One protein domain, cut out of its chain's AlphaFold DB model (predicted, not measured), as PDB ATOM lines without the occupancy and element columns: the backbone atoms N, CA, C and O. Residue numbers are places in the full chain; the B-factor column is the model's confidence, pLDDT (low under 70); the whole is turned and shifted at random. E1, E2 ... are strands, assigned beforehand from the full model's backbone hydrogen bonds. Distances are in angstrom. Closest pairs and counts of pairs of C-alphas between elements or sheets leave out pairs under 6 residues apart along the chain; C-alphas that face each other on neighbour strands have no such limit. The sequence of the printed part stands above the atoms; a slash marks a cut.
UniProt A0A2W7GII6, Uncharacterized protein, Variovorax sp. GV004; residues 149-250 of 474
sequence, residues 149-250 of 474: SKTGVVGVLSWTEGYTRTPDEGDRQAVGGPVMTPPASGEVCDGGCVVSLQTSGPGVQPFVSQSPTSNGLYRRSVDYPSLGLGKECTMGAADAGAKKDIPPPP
ATOM      1  N   SER A 149     192.020 200.217 267.891       72.75
ATOM      2  CA  SER A 149     191.944 198.876 268.495       72.75
ATOM      3  C   SER A 149     193.236 198.392 269.175       72.75
ATOM      4  O   SER A 149     193.188 197.498 270.017       72.75
ATOM      5  N   LYS A 150     194.394 198.968 268.829       74.06
ATOM      6  CA  LYS A 150     195.703 198.634 269.411       74.06
ATOM      7  C   LYS A 150     196.099 199.557 270.565       74.06
ATOM      8  O   LYS A 150     197.161 199.364 271.155       74.06
ATOM      9  N   THR A 151     195.285 200.559 270.893       83.50
ATOM     10  CA  THR A 151     195.581 201.505 271.976       83.50
ATOM     11  C   THR A 151     195.665 200.777 273.314       83.50
ATOM     12  O   THR A 151     194.737 200.073 273.702       83.50
ATOM     13  N   GLY A 152     196.778 200.942 274.029       77.75
ATOM     14  CA  GLY A 152     196.989 200.318 275.339       77.75
ATOM     15  C   GLY A 152     197.328 198.824 275.290       77.75
ATOM     16  O   GLY A 152     197.535 198.217 276.339       77.75
ATOM     17  N   VAL A 153     197.417 198.225 274.098       79.50
ATOM     18  CA  VAL A 153     197.821 196.825 273.940       79.50
ATOM     19  C   VAL A 153     199.334 196.722 274.101       79.50
ATOM     20  O   VAL A 153     200.089 197.394 273.395       79.50
ATOM     21  N   VAL A 154     199.765 195.870 275.032       83.00
ATOM     22  CA  VAL A 154     201.177 195.537 275.244       83.00
ATOM     23  C   VAL A 154     201.563 194.389 274.316       83.00
ATOM     24  O   VAL A 154     200.867 193.377 274.247       83.00
ATOM     25  N   GLY A 155     202.680 194.538 273.615       80.88
ATOM     26  CA  GLY A 155     203.229 193.529 272.717       80.88
ATOM     27  C   GLY A 155     204.752 193.532 272.719       80.88
ATOM     28  O   GLY A 155     205.388 194.243 273.495       80.88
ATOM     29  N   VAL A 156     205.347 192.765 271.811       80.69
ATOM     30  CA  VAL A 156     206.798 192.733 271.597       80.69
ATOM     31  C   VAL A 156     207.080 193.088 270.145       80.69
ATOM     32  O   VAL A 156     206.520 192.469 269.239       80.69
ATOM     33  N   LEU A 157     207.946 194.078 269.932       80.50
ATOM     34  CA  LEU A 157     208.445 194.437 268.611       80.50
ATOM     35  C   LEU A 157     209.872 193.916 268.450       80.50
ATOM     36  O   LEU A 157     210.762 194.308 269.202       80.50
ATOM     37  N   SER A 158     210.089 193.081 267.433       81.19
ATOM     38  CA  SER A 158     211.432 192.633 267.066       81.19
ATOM     39  C   SER A 158     212.097 193.659 266.155       81.19
ATOM     40  O   SER A 158     211.648 193.902 265.032       81.19
ATOM     41  N   TRP A 159     213.160 194.276 266.653       80.38
ATOM     42  CA  TRP A 159     213.914 195.322 265.981       80.38
ATOM     43  C   TRP A 159     215.226 194.780 265.437       80.38
ATOM     44  O   TRP A 159     216.005 194.178 266.164       80.38
ATOM     45  N   THR A 160     215.525 195.014 264.168       81.06
ATOM     46  CA  THR A 160     216.807 194.612 263.577       81.06
ATOM     47  C   THR A 160     217.854 195.687 263.810       81.06
ATOM     48  O   THR A 160     217.722 196.793 263.296       81.06
ATOM     49  N   GLU A 161     218.924 195.350 264.526       74.38
ATOM     50  CA  GLU A 161     220.043 196.270 264.760       74.38
ATOM     51  C   GLU A 161     221.096 196.185 263.647       74.38
ATOM     52  O   GLU A 161     221.790 197.162 263.362       74.38
ATOM     53  N   GLY A 162     221.211 195.018 263.004       76.00
ATOM     54  CA  GLY A 162     222.148 194.789 261.912       76.00
ATOM     55  C   GLY A 162     222.410 193.308 261.654       76.00
ATOM     56  O   GLY A 162     221.584 192.445 261.960       76.00
ATOM     57  N   TYR A 163     223.580 193.017 261.085       75.69
ATOM     58  CA  TYR A 163     223.983 191.666 260.699       75.69
ATOM     59  C   TYR A 163     225.396 191.348 261.181       75.69
ATOM     60  O   TYR A 163     226.269 192.209 261.120       75.69
ATOM     61  N   THR A 164     225.633 190.118 261.624       72.50
ATOM     62  CA  THR A 164     226.923 189.616 262.118       72.50
ATOM     63  C   THR A 164     227.443 188.485 261.229       72.50
ATOM     64  O   THR A 164     226.719 187.912 260.406       72.50
ATOM     65  N   ARG A 165     228.736 188.161 261.360       70.62
ATOM     66  CA  ARG A 165     229.374 187.058 260.609       70.62
ATOM     67  C   ARG A 165     229.213 185.713 261.296       70.62
ATOM     68  O   ARG A 165     229.323 184.678 260.646       70.62
ATOM     69  N   THR A 166     228.980 185.736 262.601       64.44
ATOM     70  CA  THR A 166     228.879 184.543 263.425       64.44
ATOM     71  C   THR A 166     227.476 184.431 264.026       64.44
ATOM     72  O   THR A 166     226.812 185.453 264.220       64.44
ATOM     73  N   PRO A 167     227.014 183.202 264.317       63.84
ATOM     74  CA  PRO A 167     225.768 182.970 265.047       63.84
ATOM     75  C   PRO A 167     225.916 183.197 266.564       63.84
ATOM     76  O   PRO A 167     225.009 182.852 267.317       63.84
ATOM     77  N   ASP A 168     227.063 183.712 267.021       66.00
ATOM     78  CA  ASP A 168     227.349 183.932 268.434       66.00
ATOM     79  C   ASP A 168     226.637 185.196 268.940       66.00
ATOM     80  O   ASP A 168     226.762 186.278 268.365       66.00
ATOM     81  N   GLU A 169     225.917 185.061 270.050       62.12
ATOM     82  CA  GLU A 169     225.238 186.162 270.738       62.12
ATOM     83  C   GLU A 169     226.230 187.168 271.349       62.12
ATOM     84  O   GLU A 169     225.887 188.334 271.570       62.12
ATOM     85  N   GLY A 170     227.474 186.738 271.590       60.81
ATOM     86  CA  GLY A 170     228.572 187.582 272.054       60.81
ATOM     87  C   GLY A 170     229.210 188.455 270.967       60.81
ATOM     88  O   GLY A 170     229.959 189.378 271.304       60.81
ATOM     89  N   ASP A 171     228.925 188.209 269.683       64.12
ATOM     90  CA  ASP A 171     229.511 188.965 268.576       64.12
ATOM     91  C   ASP A 171     228.913 190.374 268.504       64.12
ATOM     92  O   ASP A 171     227.762 190.596 268.112       64.12
ATOM     93  N   ARG A 172     229.725 191.357 268.907       62.81
ATOM     94  CA  ARG A 172     229.336 192.770 268.955       62.81
ATOM     95  C   ARG A 172     229.677 193.557 267.691       62.81
ATOM     96  O   ARG A 172     229.635 194.789 267.713       62.81
ATOM     97  N   GLN A 173     230.067 192.880 266.617       65.88
ATOM     98  CA  GLN A 173     230.501 193.523 265.382       65.88
ATOM     99  C   GLN A 173     229.422 193.432 264.305       65.88
ATOM    100  O   GLN A 173     229.222 192.386 263.687       65.88
ATOM    101  N   ALA A 174     228.756 194.557 264.040       68.75
ATOM    102  CA  ALA A 174     227.825 194.661 262.925       68.75
ATOM    103  C   ALA A 174     228.587 194.843 261.602       68.75
ATOM    104  O   ALA A 174     229.591 195.553 261.533       68.75
ATOM    105  N   VAL A 175     228.101 194.201 260.544       65.94
ATOM    106  CA  VAL A 175     228.651 194.244 259.187       65.94
ATOM    107  C   VAL A 175     227.888 195.250 258.332       65.94
ATOM    108  O   VAL A 175     226.665 195.179 258.229       65.94
ATOM    109  N   GLY A 176     228.625 196.106 257.620       56.22
ATOM    110  CA  GLY A 176     228.106 196.782 256.427       56.22
ATOM    111  C   GLY A 176     227.263 198.038 256.662       56.22
ATOM    112  O   GLY A 176     226.591 198.476 255.731       56.22
ATOM    113  N   GLY A 177     227.304 198.648 257.848       59.28
ATOM    114  CA  GLY A 177     226.657 199.941 258.073       59.28
ATOM    115  C   GLY A 177     226.530 200.338 259.543       59.28
ATOM    116  O   GLY A 177     226.858 199.542 260.426       59.28
ATOM    117  N   PRO A 178     226.065 201.574 259.815       58.12
ATOM    118  CA  PRO A 178     225.738 201.997 261.166       58.12
ATOM    119  C   PRO A 178     224.632 201.107 261.727       58.12
ATOM    120  O   PRO A 178     223.709 200.698 261.021       58.12
ATOM    121  N   VAL A 179     224.739 200.827 263.018       66.50
ATOM    122  CA  VAL A 179     223.746 200.060 263.761       66.50
ATOM    123  C   VAL A 179     222.432 200.819 263.735       66.50
ATOM    124  O   VAL A 179     222.392 202.009 264.051       66.50
ATOM    125  N   MET A 180     221.357 200.134 263.366       71.31
ATOM    126  CA  MET A 180     220.026 200.716 263.432       71.31
ATOM    127  C   MET A 180     219.596 200.755 264.892       71.31
ATOM    128  O   MET A 180     219.215 199.735 265.458       71.31
ATOM    129  N   THR A 181     219.668 201.926 265.510       74.62
ATOM    130  CA  THR A 181     219.131 202.148 266.853       74.62
ATOM    131  C   THR A 181     217.702 202.677 266.763       74.62
ATOM    132  O   THR A 181     217.425 203.484 265.868       74.62
ATOM    133  N   PRO A 182     216.807 202.289 267.687       76.44
ATOM    134  CA  PRO A 182     215.504 202.925 267.803       76.44
ATOM    135  C   PRO A 182     215.649 204.449 267.957       76.44
ATOM    136  O   PRO A 182     216.643 204.917 268.528       76.44
ATOM    137  N   PRO A 183     214.682 205.243 267.473       78.50
ATOM    138  CA  PRO A 183     214.684 206.682 267.687       78.50
ATOM    139  C   PRO A 183     214.662 207.004 269.185       78.50
ATOM    140  O   PRO A 183     214.016 206.321 269.978       78.50
ATOM    141  N   ALA A 184     215.342 208.086 269.576       74.25
ATOM    142  CA  ALA A 184     215.434 208.511 270.975       74.25
ATOM    143  C   ALA A 184     214.071 208.864 271.599       74.25
ATOM    144  O   ALA A 184     213.932 208.839 272.818       74.25
ATOM    145  N   SER A 185     213.064 209.168 270.772       77.44
ATOM    146  CA  SER A 185     211.677 209.355 271.208       77.44
ATOM    147  C   SER A 185     211.041 208.072 271.748       77.44
ATOM    148  O   SER A 185     210.034 208.150 272.443       77.44
ATOM    149  N   GLY A 186     211.583 206.900 271.404       78.88
ATOM    150  CA  GLY A 186     210.988 205.602 271.709       78.88
ATOM    151  C   GLY A 186     209.724 205.299 270.903       78.88
ATOM    152  O   GLY A 186     209.166 204.226 271.063       78.88
ATOM    153  N   GLU A 187     209.258 206.189 270.029       86.31
ATOM    154  CA  GLU A 187     208.074 205.962 269.193       86.31
ATOM    155  C   GLU A 187     208.496 205.492 267.800       86.31
ATOM    156  O   GLU A 187     209.288 206.166 267.139       86.31
ATOM    157  N   VAL A 188     207.962 204.355 267.353       86.81
ATOM    158  CA  VAL A 188     208.230 203.796 266.021       86.81
ATOM    159  C   VAL A 188     206.946 203.380 265.327       86.81
ATOM    160  O   VAL A 188     205.929 203.098 265.965       86.81
ATOM    161  N   CYS A 189     207.003 203.321 264.004       85.00
ATOM    162  CA  CYS A 189     205.906 202.840 263.187       85.00
ATOM    163  C   CYS A 189     206.004 201.326 262.939       85.00
ATOM    164  O   CYS A 189     206.892 200.879 262.213       85.00
ATOM    165  N   ASP A 190     205.062 200.545 263.478       82.25
ATOM    166  CA  ASP A 190     204.917 199.110 263.199       82.25
ATOM    167  C   ASP A 190     203.577 198.814 262.516       82.25
ATOM    168  O   ASP A 190     202.498 199.101 263.041       82.25
ATOM    169  N   GLY A 191     203.639 198.248 261.307       75.56
ATOM    170  CA  GLY A 191     202.450 197.862 260.544       75.56
ATOM    171  C   GLY A 191     201.453 199.004 260.298       75.56
ATOM    172  O   GLY A 191     200.254 198.747 260.249       75.56
ATOM    173  N   GLY A 192     201.938 200.248 260.193       79.25
ATOM    174  CA  GLY A 192     201.110 201.448 260.006       79.25
ATOM    175  C   GLY A 192     200.594 202.090 261.299       79.25
ATOM    176  O   GLY A 192     199.859 203.072 261.227       79.25
ATOM    177  N   CYS A 193     200.986 201.574 262.469       85.00
ATOM    178  CA  CYS A 193     200.573 202.083 263.775       85.00
ATOM    179  C   CYS A 193     201.758 202.518 264.636       85.00
ATOM    180  O   CYS A 193     202.787 201.846 264.679       85.00
ATOM    181  N   VAL A 194     201.599 203.629 265.356       86.75
ATOM    182  CA  VAL A 194     202.612 204.113 266.294       86.75
ATOM    183  C   VAL A 194     202.612 203.226 267.530       86.75
ATOM    184  O   VAL A 194     201.587 203.067 268.207       86.75
ATOM    185  N   VAL A 195     203.787 202.693 267.845       87.88
ATOM    186  CA  VAL A 195     204.061 201.957 269.076       87.88
ATOM    187  C   VAL A 195     205.160 202.668 269.861       87.88
ATOM    188  O   VAL A 195     206.137 203.148 269.290       87.88
ATOM    189  N   SER A 196     204.993 202.751 271.177       88.44
ATOM    190  CA  SER A 196     206.042 203.195 272.093       88.44
ATOM    191  C   SER A 196     206.868 201.990 272.523       88.44
ATOM    192  O   SER A 196     206.309 200.979 272.941       88.44
ATOM    193  N   LEU A 197     208.184 202.090 272.406       86.81
ATOM    194  CA  LEU A 197     209.159 201.077 272.762       86.81
ATOM    195  C   LEU A 197     209.789 201.395 274.103       86.81
ATOM    196  O   LEU A 197     210.286 202.496 274.348       86.81
ATOM    197  N   GLN A 198     209.884 200.367 274.929       82.81
ATOM    198  CA  GLN A 198     210.728 200.398 276.100       82.81
ATOM    199  C   GLN A 198     212.145 199.967 275.704       82.81
ATOM    200  O   GLN A 198     212.464 198.782 275.661       82.81
ATOM    201  N   THR A 199     213.008 200.943 275.414       78.62
ATOM    202  CA  THR A 199     214.387 200.709 274.941       78.62
ATOM    203  C   THR A 199     215.354 200.250 276.037       78.62
ATOM    204  O   THR A 199     216.466 199.818 275.740       78.62
ATOM    205  N   SER A 200     214.935 200.307 277.304       72.62
ATOM    206  CA  SER A 200     215.727 199.880 278.458       72.62
ATOM    207  C   SER A 200     214.858 199.267 279.553       72.62
ATOM    208  O   SER A 200     213.768 199.767 279.840       72.62
ATOM    209  N   GLY A 201     215.377 198.243 280.227       69.81
ATOM    210  CA  GLY A 201     214.729 197.621 281.380       69.81
ATOM    211  C   GLY A 201     214.517 196.115 281.214       69.81
ATOM    212  O   GLY A 201     215.014 195.514 280.258       69.81
ATOM    213  N   PRO A 202     213.813 195.482 282.167       59.88
ATOM    214  CA  PRO A 202     213.525 194.055 282.109       59.88
ATOM    215  C   PRO A 202     212.653 193.738 280.885       59.88
ATOM    216  O   PRO A 202     211.646 194.401 280.654       59.88
ATOM    217  N   GLY A 203     213.040 192.721 280.110       64.62
ATOM    218  CA  GLY A 203     212.296 192.264 278.927       64.62
ATOM    219  C   GLY A 203     212.920 192.628 277.579       64.62
ATOM    220  O   GLY A 203     212.487 192.085 276.571       64.62
ATOM    221  N   VAL A 204     213.959 193.470 277.551       74.88
ATOM    222  CA  VAL A 204     214.759 193.696 276.337       74.88
ATOM    223  C   VAL A 204     215.719 192.523 276.148       74.88
ATOM    224  O   VAL A 204     216.603 192.318 276.984       74.88
ATOM    225  N   GLN A 205     215.548 191.745 275.076       68.56
ATOM    226  CA  GLN A 205     216.392 190.576 274.798       68.56
ATOM    227  C   GLN A 205     217.036 190.666 273.410       68.56
ATOM    228  O   GLN A 205     216.318 190.756 272.412       68.56
ATOM    229  N   PRO A 206     218.380 190.668 273.321       73.69
ATOM    230  CA  PRO A 206     219.075 190.555 272.050       73.69
ATOM    231  C   PRO A 206     219.082 189.102 271.570       73.69
ATOM    232  O   PRO A 206     219.311 188.181 272.348       73.69
ATOM    233  N   PHE A 207     218.905 188.920 270.269       71.25
ATOM    234  CA  PHE A 207     218.911 187.639 269.582       71.25
ATOM    235  C   PHE A 207     219.807 187.700 268.350       71.25
ATOM    236  O   PHE A 207     219.845 188.698 267.623       71.25
ATOM    237  N   VAL A 208     220.500 186.597 268.080       71.19
ATOM    238  CA  VAL A 208     221.201 186.369 266.815       71.19
ATOM    239  C   VAL A 208     220.573 185.158 266.139       71.19
ATOM    240  O   VAL A 208     220.392 184.101 266.747       71.19
ATOM    241  N   SER A 209     220.201 185.320 264.868       69.38
ATOM    242  CA  SER A 209     219.661 184.230 264.059       69.38
ATOM    243  C   SER A 209     220.641 183.058 264.033       69.38
ATOM    244  O   SER A 209     221.837 183.252 263.850       69.38
ATOM    245  N   GLN A 210     220.131 181.833 264.152       66.94
ATOM    246  CA  GLN A 210     220.935 180.607 264.053       66.94
ATOM    247  C   GLN A 210     221.104 180.128 262.603       66.94
ATOM    248  O   GLN A 210     221.965 179.297 262.289       66.94
ATOM    249  N   SER A 211     220.284 180.655 261.692       65.56
ATOM    250  CA  SER A 211     220.407 180.449 260.255       65.56
ATOM    251  C   SER A 211     220.979 181.701 259.584       65.56
ATOM    252  O   SER A 211     220.541 182.822 259.881       65.56
ATOM    253  N   PRO A 212     221.958 181.538 258.678       65.31
ATOM    254  CA  PRO A 212     222.440 182.651 257.886       65.31
ATOM    255  C   PRO A 212     221.395 183.047 256.839       65.31
ATOM    256  O   PRO A 212     220.625 182.225 256.341       65.31
ATOM    257  N   THR A 213     221.399 184.323 256.480       67.69
ATOM    258  CA  THR A 213     220.692 184.860 255.313       67.69
ATOM    259  C   THR A 213     221.305 184.337 254.008       67.69
ATOM    260  O   THR A 213     222.367 183.715 254.014       67.69
ATOM    261  N   SER A 214     220.680 184.639 252.864       65.12
ATOM    262  CA  SER A 214     221.179 184.265 251.525       65.12
ATOM    263  C   SER A 214     222.631 184.678 251.262       65.12
ATOM    264  O   SER A 214     223.312 184.059 250.450       65.12
ATOM    265  N   ASN A 215     223.106 185.712 251.956       64.12
ATOM    266  CA  ASN A 215     224.448 186.260 251.803       64.12
ATOM    267  C   ASN A 215     225.445 185.701 252.838       64.12
ATOM    268  O   ASN A 215     226.590 186.139 252.889       64.12
ATOM    269  N   GLY A 216     225.029 184.756 253.686       66.12
ATOM    270  CA  GLY A 216     225.900 184.155 254.696       66.12
ATOM    271  C   GLY A 216     226.092 184.985 255.968       66.12
ATOM    272  O   GLY A 216     227.050 184.765 256.705       66.12
ATOM    273  N   LEU A 217     225.221 185.970 256.207       72.00
ATOM    274  CA  LEU A 217     225.227 186.815 257.405       72.00
ATOM    275  C   LEU A 217     224.088 186.438 258.347       72.00
ATOM    276  O   LEU A 217     222.984 186.142 257.888       72.00
ATOM    277  N   TYR A 218     224.323 186.525 259.648       74.00
ATOM    278  CA  TYR A 218     223.322 186.262 260.675       74.00
ATOM    279  C   TYR A 218     222.644 187.571 261.075       74.00
ATOM    280  O   TYR A 218     223.302 188.584 261.291       74.00
ATOM    281  N   ARG A 219     221.309 187.584 261.118       76.25
ATOM    282  CA  ARG A 219     220.544 188.759 261.552       76.25
ATOM    283  C   ARG A 219     220.674 188.905 263.063       76.25
ATOM    284  O   ARG A 219     220.433 187.935 263.776       76.25
ATOM    285  N   ARG A 220     220.987 190.111 263.528       76.25
ATOM    286  CA  ARG A 220     220.943 190.474 264.943       76.25
ATOM    287  C   ARG A 220     219.733 191.365 265.189       76.25
ATOM    288  O   ARG A 220     219.589 192.417 264.560       76.25
ATOM    289  N   SER A 221     218.858 190.919 266.075       77.69
ATOM    290  CA  SER A 221     217.633 191.619 266.448       77.69
ATOM    291  C   SER A 221     217.534 191.784 267.956       77.69
ATOM    292  O   SER A 221     218.172 191.063 268.711       77.69
ATOM    293  N   VAL A 222     216.748 192.752 268.399       78.50
ATOM    294  CA  VAL A 222     216.413 192.973 269.799       78.50
ATOM    295  C   VAL A 222     214.908 193.035 269.907       78.50
ATOM    296  O   VAL A 222     214.258 193.784 269.180       78.50
ATOM    297  N   ASP A 223     214.362 192.257 270.823       81.56
ATOM    298  CA  ASP A 223     212.946 192.305 271.130       81.56
ATOM    299  C   ASP A 223     212.712 193.371 272.197       81.56
ATOM    300  O   ASP A 223     213.225 193.285 273.315       81.56
ATOM    301  N   TYR A 224     211.949 194.399 271.830       81.44
ATOM    302  CA  TYR A 224     211.563 195.484 272.719       81.44
ATOM    303  C   TYR A 224     210.106 195.310 273.156       81.44
ATOM    304  O   TYR A 224     209.226 195.126 272.305       81.44
ATOM    305  N   PRO A 225     209.805 195.428 274.463       83.38
ATOM    306  CA  PRO A 225     208.437 195.615 274.917       83.38
ATOM    307  C   PRO A 225     207.847 196.865 274.259       83.38
ATOM    308  O   PRO A 225     208.491 197.916 274.206       83.38
ATOM    309  N   SER A 226     206.630 196.738 273.741       84.88
ATOM    310  CA  SER A 226     205.953 197.778 272.972       84.88
ATOM    311  C   SER A 226     204.546 198.037 273.501       84.88
ATOM    312  O   SER A 226     203.877 197.122 273.984       84.88
ATOM    313  N   LEU A 227     204.093 199.285 273.399       87.31
ATOM    314  CA  LEU A 227     202.751 199.728 273.761       87.31
ATOM    315  C   LEU A 227     202.116 200.451 272.572       87.31
ATOM    316  O   LEU A 227     202.657 201.447 272.091       87.31
ATOM    317  N   GLY A 228     200.961 199.982 272.104       87.56
ATOM    318  CA  GLY A 228     200.234 200.648 271.024       87.56
ATOM    319  C   GLY A 228     199.642 201.989 271.467       87.56
ATOM    320  O   GLY A 228     198.932 202.062 272.472       87.56
ATOM    321  N   LEU A 229     199.910 203.056 270.707       85.69
ATOM    322  CA  LEU A 229     199.455 204.419 271.027       85.69
ATOM    323  C   LEU A 229     198.162 204.829 270.312       85.69
ATOM    324  O   LEU A 229     197.697 205.954 270.488       85.69
ATOM    325  N   GLY A 230     197.593 203.958 269.478       80.94
ATOM    326  CA  GLY A 230     196.329 204.248 268.803       80.94
ATOM    327  C   GLY A 230     196.419 205.225 267.635       80.94
ATOM    328  O   GLY A 230     195.390 205.670 267.143       80.94
ATOM    329  N   LYS A 231     197.624 205.597 267.190       83.88
ATOM    330  CA  LYS A 231     197.849 206.577 266.115       83.88
ATOM    331  C   LYS A 231     198.334 205.885 264.846       83.88
ATOM    332  O   LYS A 231     199.167 204.985 264.939       83.88
ATOM    333  N   GLU A 232     197.860 206.323 263.684       83.69
ATOM    334  CA  GLU A 232     198.422 205.886 262.401       83.69
ATOM    335  C   GLU A 232     199.770 206.556 262.137       83.69
ATOM    336  O   GLU A 232     200.033 207.682 262.569       83.69
ATOM    337  N   CYS A 233     200.623 205.865 261.394       83.44
ATOM    338  CA  CYS A 233     201.903 206.377 260.936       83.44
ATOM    339  C   CYS A 233     202.273 205.784 259.581       83.44
ATOM    340  O   CYS A 233     201.787 204.736 259.165       83.44
ATOM    341  N   THR A 234     203.184 206.464 258.893       82.31
ATOM    342  CA  THR A 234     203.837 205.938 257.694       82.31
ATOM    343  C   THR A 234     205.273 205.592 258.051       82.31
ATOM    344  O   THR A 234     205.975 206.441 258.596       82.31
ATOM    345  N   MET A 235     205.713 204.368 257.741       77.62
ATOM    346  CA  MET A 235     207.082 203.938 258.038       77.62
ATOM    347  C   MET A 235     208.101 204.818 257.313       77.62
ATOM    348  O   MET A 235     208.159 204.836 256.079       77.62
ATOM    349  N   GLY A 236     208.933 205.506 258.087       73.44
ATOM    350  CA  GLY A 236     210.049 206.299 257.594       73.44
ATOM    351  C   GLY A 236     211.371 205.531 257.590       73.44
ATOM    352  O   GLY A 236     211.445 204.337 257.881       73.44
ATOM    353  N   ALA A 237     212.458 206.244 257.282       73.25
ATOM    354  CA  ALA A 237     213.815 205.703 257.387       73.25
ATOM    355  C   ALA A 237     214.225 205.413 258.844       73.25
ATOM    356  O   ALA A 237     214.985 204.481 259.088       73.25
ATOM    357  N   ALA A 238     213.691 206.175 259.806       71.88
ATOM    358  CA  ALA A 238     213.929 205.958 261.233       71.88
ATOM    359  C   ALA A 238     213.318 204.640 261.742       71.88
ATOM    360  O   ALA A 238     213.860 204.050 262.666       71.88
ATOM    361  N   ASP A 239     212.257 204.143 261.098       75.75
ATOM    362  CA  ASP A 239     211.571 202.889 261.447       75.75
ATOM    363  C   ASP A 239     212.151 201.673 260.713       75.75
ATOM    364  O   ASP A 239     211.558 200.593 260.716       75.75
ATOM    365  N   ALA A 240     213.283 201.836 260.021       71.44
ATOM    366  CA  ALA A 240     213.833 200.784 259.178       71.44
ATOM    367  C   ALA A 240     214.063 199.485 259.963       71.44
ATOM    368  O   ALA A 240     213.720 198.427 259.445       71.44
ATOM    369  N   GLY A 241     214.528 199.574 261.214       71.06
ATOM    370  CA  GLY A 241     214.756 198.421 262.088       71.06
ATOM    371  C   GLY A 241     213.490 197.641 262.461       71.06
ATOM    372  O   GLY A 241     213.577 196.433 262.677       71.06
ATOM    373  N   ALA A 242     212.314 198.281 262.459       70.81
ATOM    374  CA  ALA A 242     211.024 197.632 262.718       70.81
ATOM    375  C   ALA A 242     210.522 196.795 261.528       70.81
ATOM    376  O   ALA A 242     209.583 196.008 261.661       70.81
ATOM    377  N   LYS A 243     211.136 196.929 260.341       70.12
ATOM    378  CA  LYS A 243     210.764 196.114 259.180       70.12
ATOM    379  C   LYS A 243     211.155 194.658 259.424       70.12
ATOM    380  O   LYS A 243     212.303 194.336 259.726       70.12
ATOM    381  N   LYS A 244     210.196 193.755 259.228       62.09
ATOM    382  CA  LYS A 244     210.421 192.307 259.368       62.09
ATOM    383  C   LYS A 244     211.330 191.748 258.269       62.09
ATOM    384  O   LYS A 244     212.093 190.825 258.553       62.09
ATOM    385  N   ASP A 245     211.334 192.395 257.101       62.50
ATOM    386  CA  ASP A 245     212.041 191.975 255.886       62.50
ATOM    387  C   ASP A 245     213.142 192.960 255.470       62.50
ATOM    388  O   ASP A 245     213.235 193.362 254.308       62.50
ATOM    389  N   ILE A 246     213.981 193.403 256.411       64.44
ATOM    390  CA  ILE A 246     215.167 194.179 256.023       64.44
ATOM    391  C   ILE A 246     216.068 193.267 255.180       64.44
ATOM    392  O   ILE A 246     216.425 192.173 255.638       64.44
ATOM    393  N   PRO A 247     216.428 193.668 253.948       61.38
ATOM    394  CA  PRO A 247     217.368 192.900 253.156       61.38
ATOM    395  C   PRO A 247     218.760 192.986 253.801       61.38
ATOM    396  O   PRO A 247     219.173 194.073 254.217       61.38
ATOM    397  N   PRO A 248     219.506 191.868 253.874       63.31
ATOM    398  CA  PRO A 248     220.876 191.901 254.358       63.31
ATOM    399  C   PRO A 248     221.719 192.845 253.492       63.31
ATOM    400  O   PRO A 248     221.501 192.916 252.275       63.31
ATOM    401  N   PRO A 249     222.698 193.553 254.084       66.06
ATOM    402  CA  PRO A 249     223.593 194.400 253.320       66.06
ATOM    403  C   PRO A 249     224.308 193.571 252.242       66.06
ATOM    404  O   PRO A 249     224.537 192.363 252.419       66.06
ATOM    405  N   PRO A 250     224.651 194.196 251.102       61.84
ATOM    406  CA  PRO A 250     225.379 193.515 250.046       61.84
ATOM    407  C   PRO A 250     226.719 193.030 250.597       61.84
ATOM    408  O   PRO A 250     227.482 193.810 251.165       61.84
TER     409      PRO A 250
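AT A GLANCE: This is residues 149 to 250 of the 474 residues of an uncharacterized protein of Variovorax sp. GV004 (UniProt A0A2W7GII6). One long, twisted ribbon of sheet is built on the bent strand E6, with E1 running beside it for most of its length and short strands along the other side, E5 near one end and E4 near the other. Near its last residues E6 bends, and the hairpin of E3 and E4 folds back there toward E1, while the stretch after E6 runs back along the length of the ribbon. The printed part has 102 residues, with six named strands, E1 to E6 in chain order, and no named helix; the class is all strand, though only 42 residues are in named elements. The neighbour pairs of the branched sheet are antiparallel. The whole is compact, with a radius of gyration of the C-alphas of 13.8 A and spans of 39 by 28 by 22 A.

IN THESE COORDINATES: E1, residues 154 to 164, begins at C-alpha 154 (201.177, 195.537, 275.244) and is 29.5 A long. E2 is residues 173 to 175, E3 residues 187 to 190 and E4 residues 193 to 197, with 6.5, 9.6 and 12.5 A from first to last C-alpha. E5, residues 205 to 208, measures 10.2 A. E6, residues 218 to 232, measures 31.8 A, bends by 104 degrees at residue 229 and ends at C-alpha 232 (198.422, 205.886, 262.401).

HOW THE PARTS SIT: The sheet is strongly twisted, and E6 has three neighbours in staggered pairing. E1 lies on one side of E6, antiparallel at 146 degrees, with N 159 and O 222 2.8 A apart, within hydrogen-bond range. On the other side lie E5 and E4. E5 and E6 form a hairpin at 137 degrees, with N 207 and O 221 2.7 A apart. E4 is antiparallel to E6 at 117 degrees, with N 196 and O 227 2.8 A apart and N 229 and O 194 3.0 A apart. E3 and E4 form a hairpin at 132 degrees, with N 188 and O 195 2.9 A apart. E1, E3 and E5 are edge strands. E2 pairs with no named strand; its closest C-alpha pair with E1 is Ala 174 and Thr 164, 5.2 A apart.

THE WHOLE: The C-alphas of Ser 149 and Arg 165 are the two farthest apart, at 40.0 A. The printed part has no cut. The link from E2 to E3, with 11 residues, is long, and that from E3 to E4, with 2, is tight. Residues 233 to 250 hold no named element. Mean pLDDT of the printed part is 74.0; 33 residues are under 70, among them residues 166 to 179, 209 to 216 and 244 to 250.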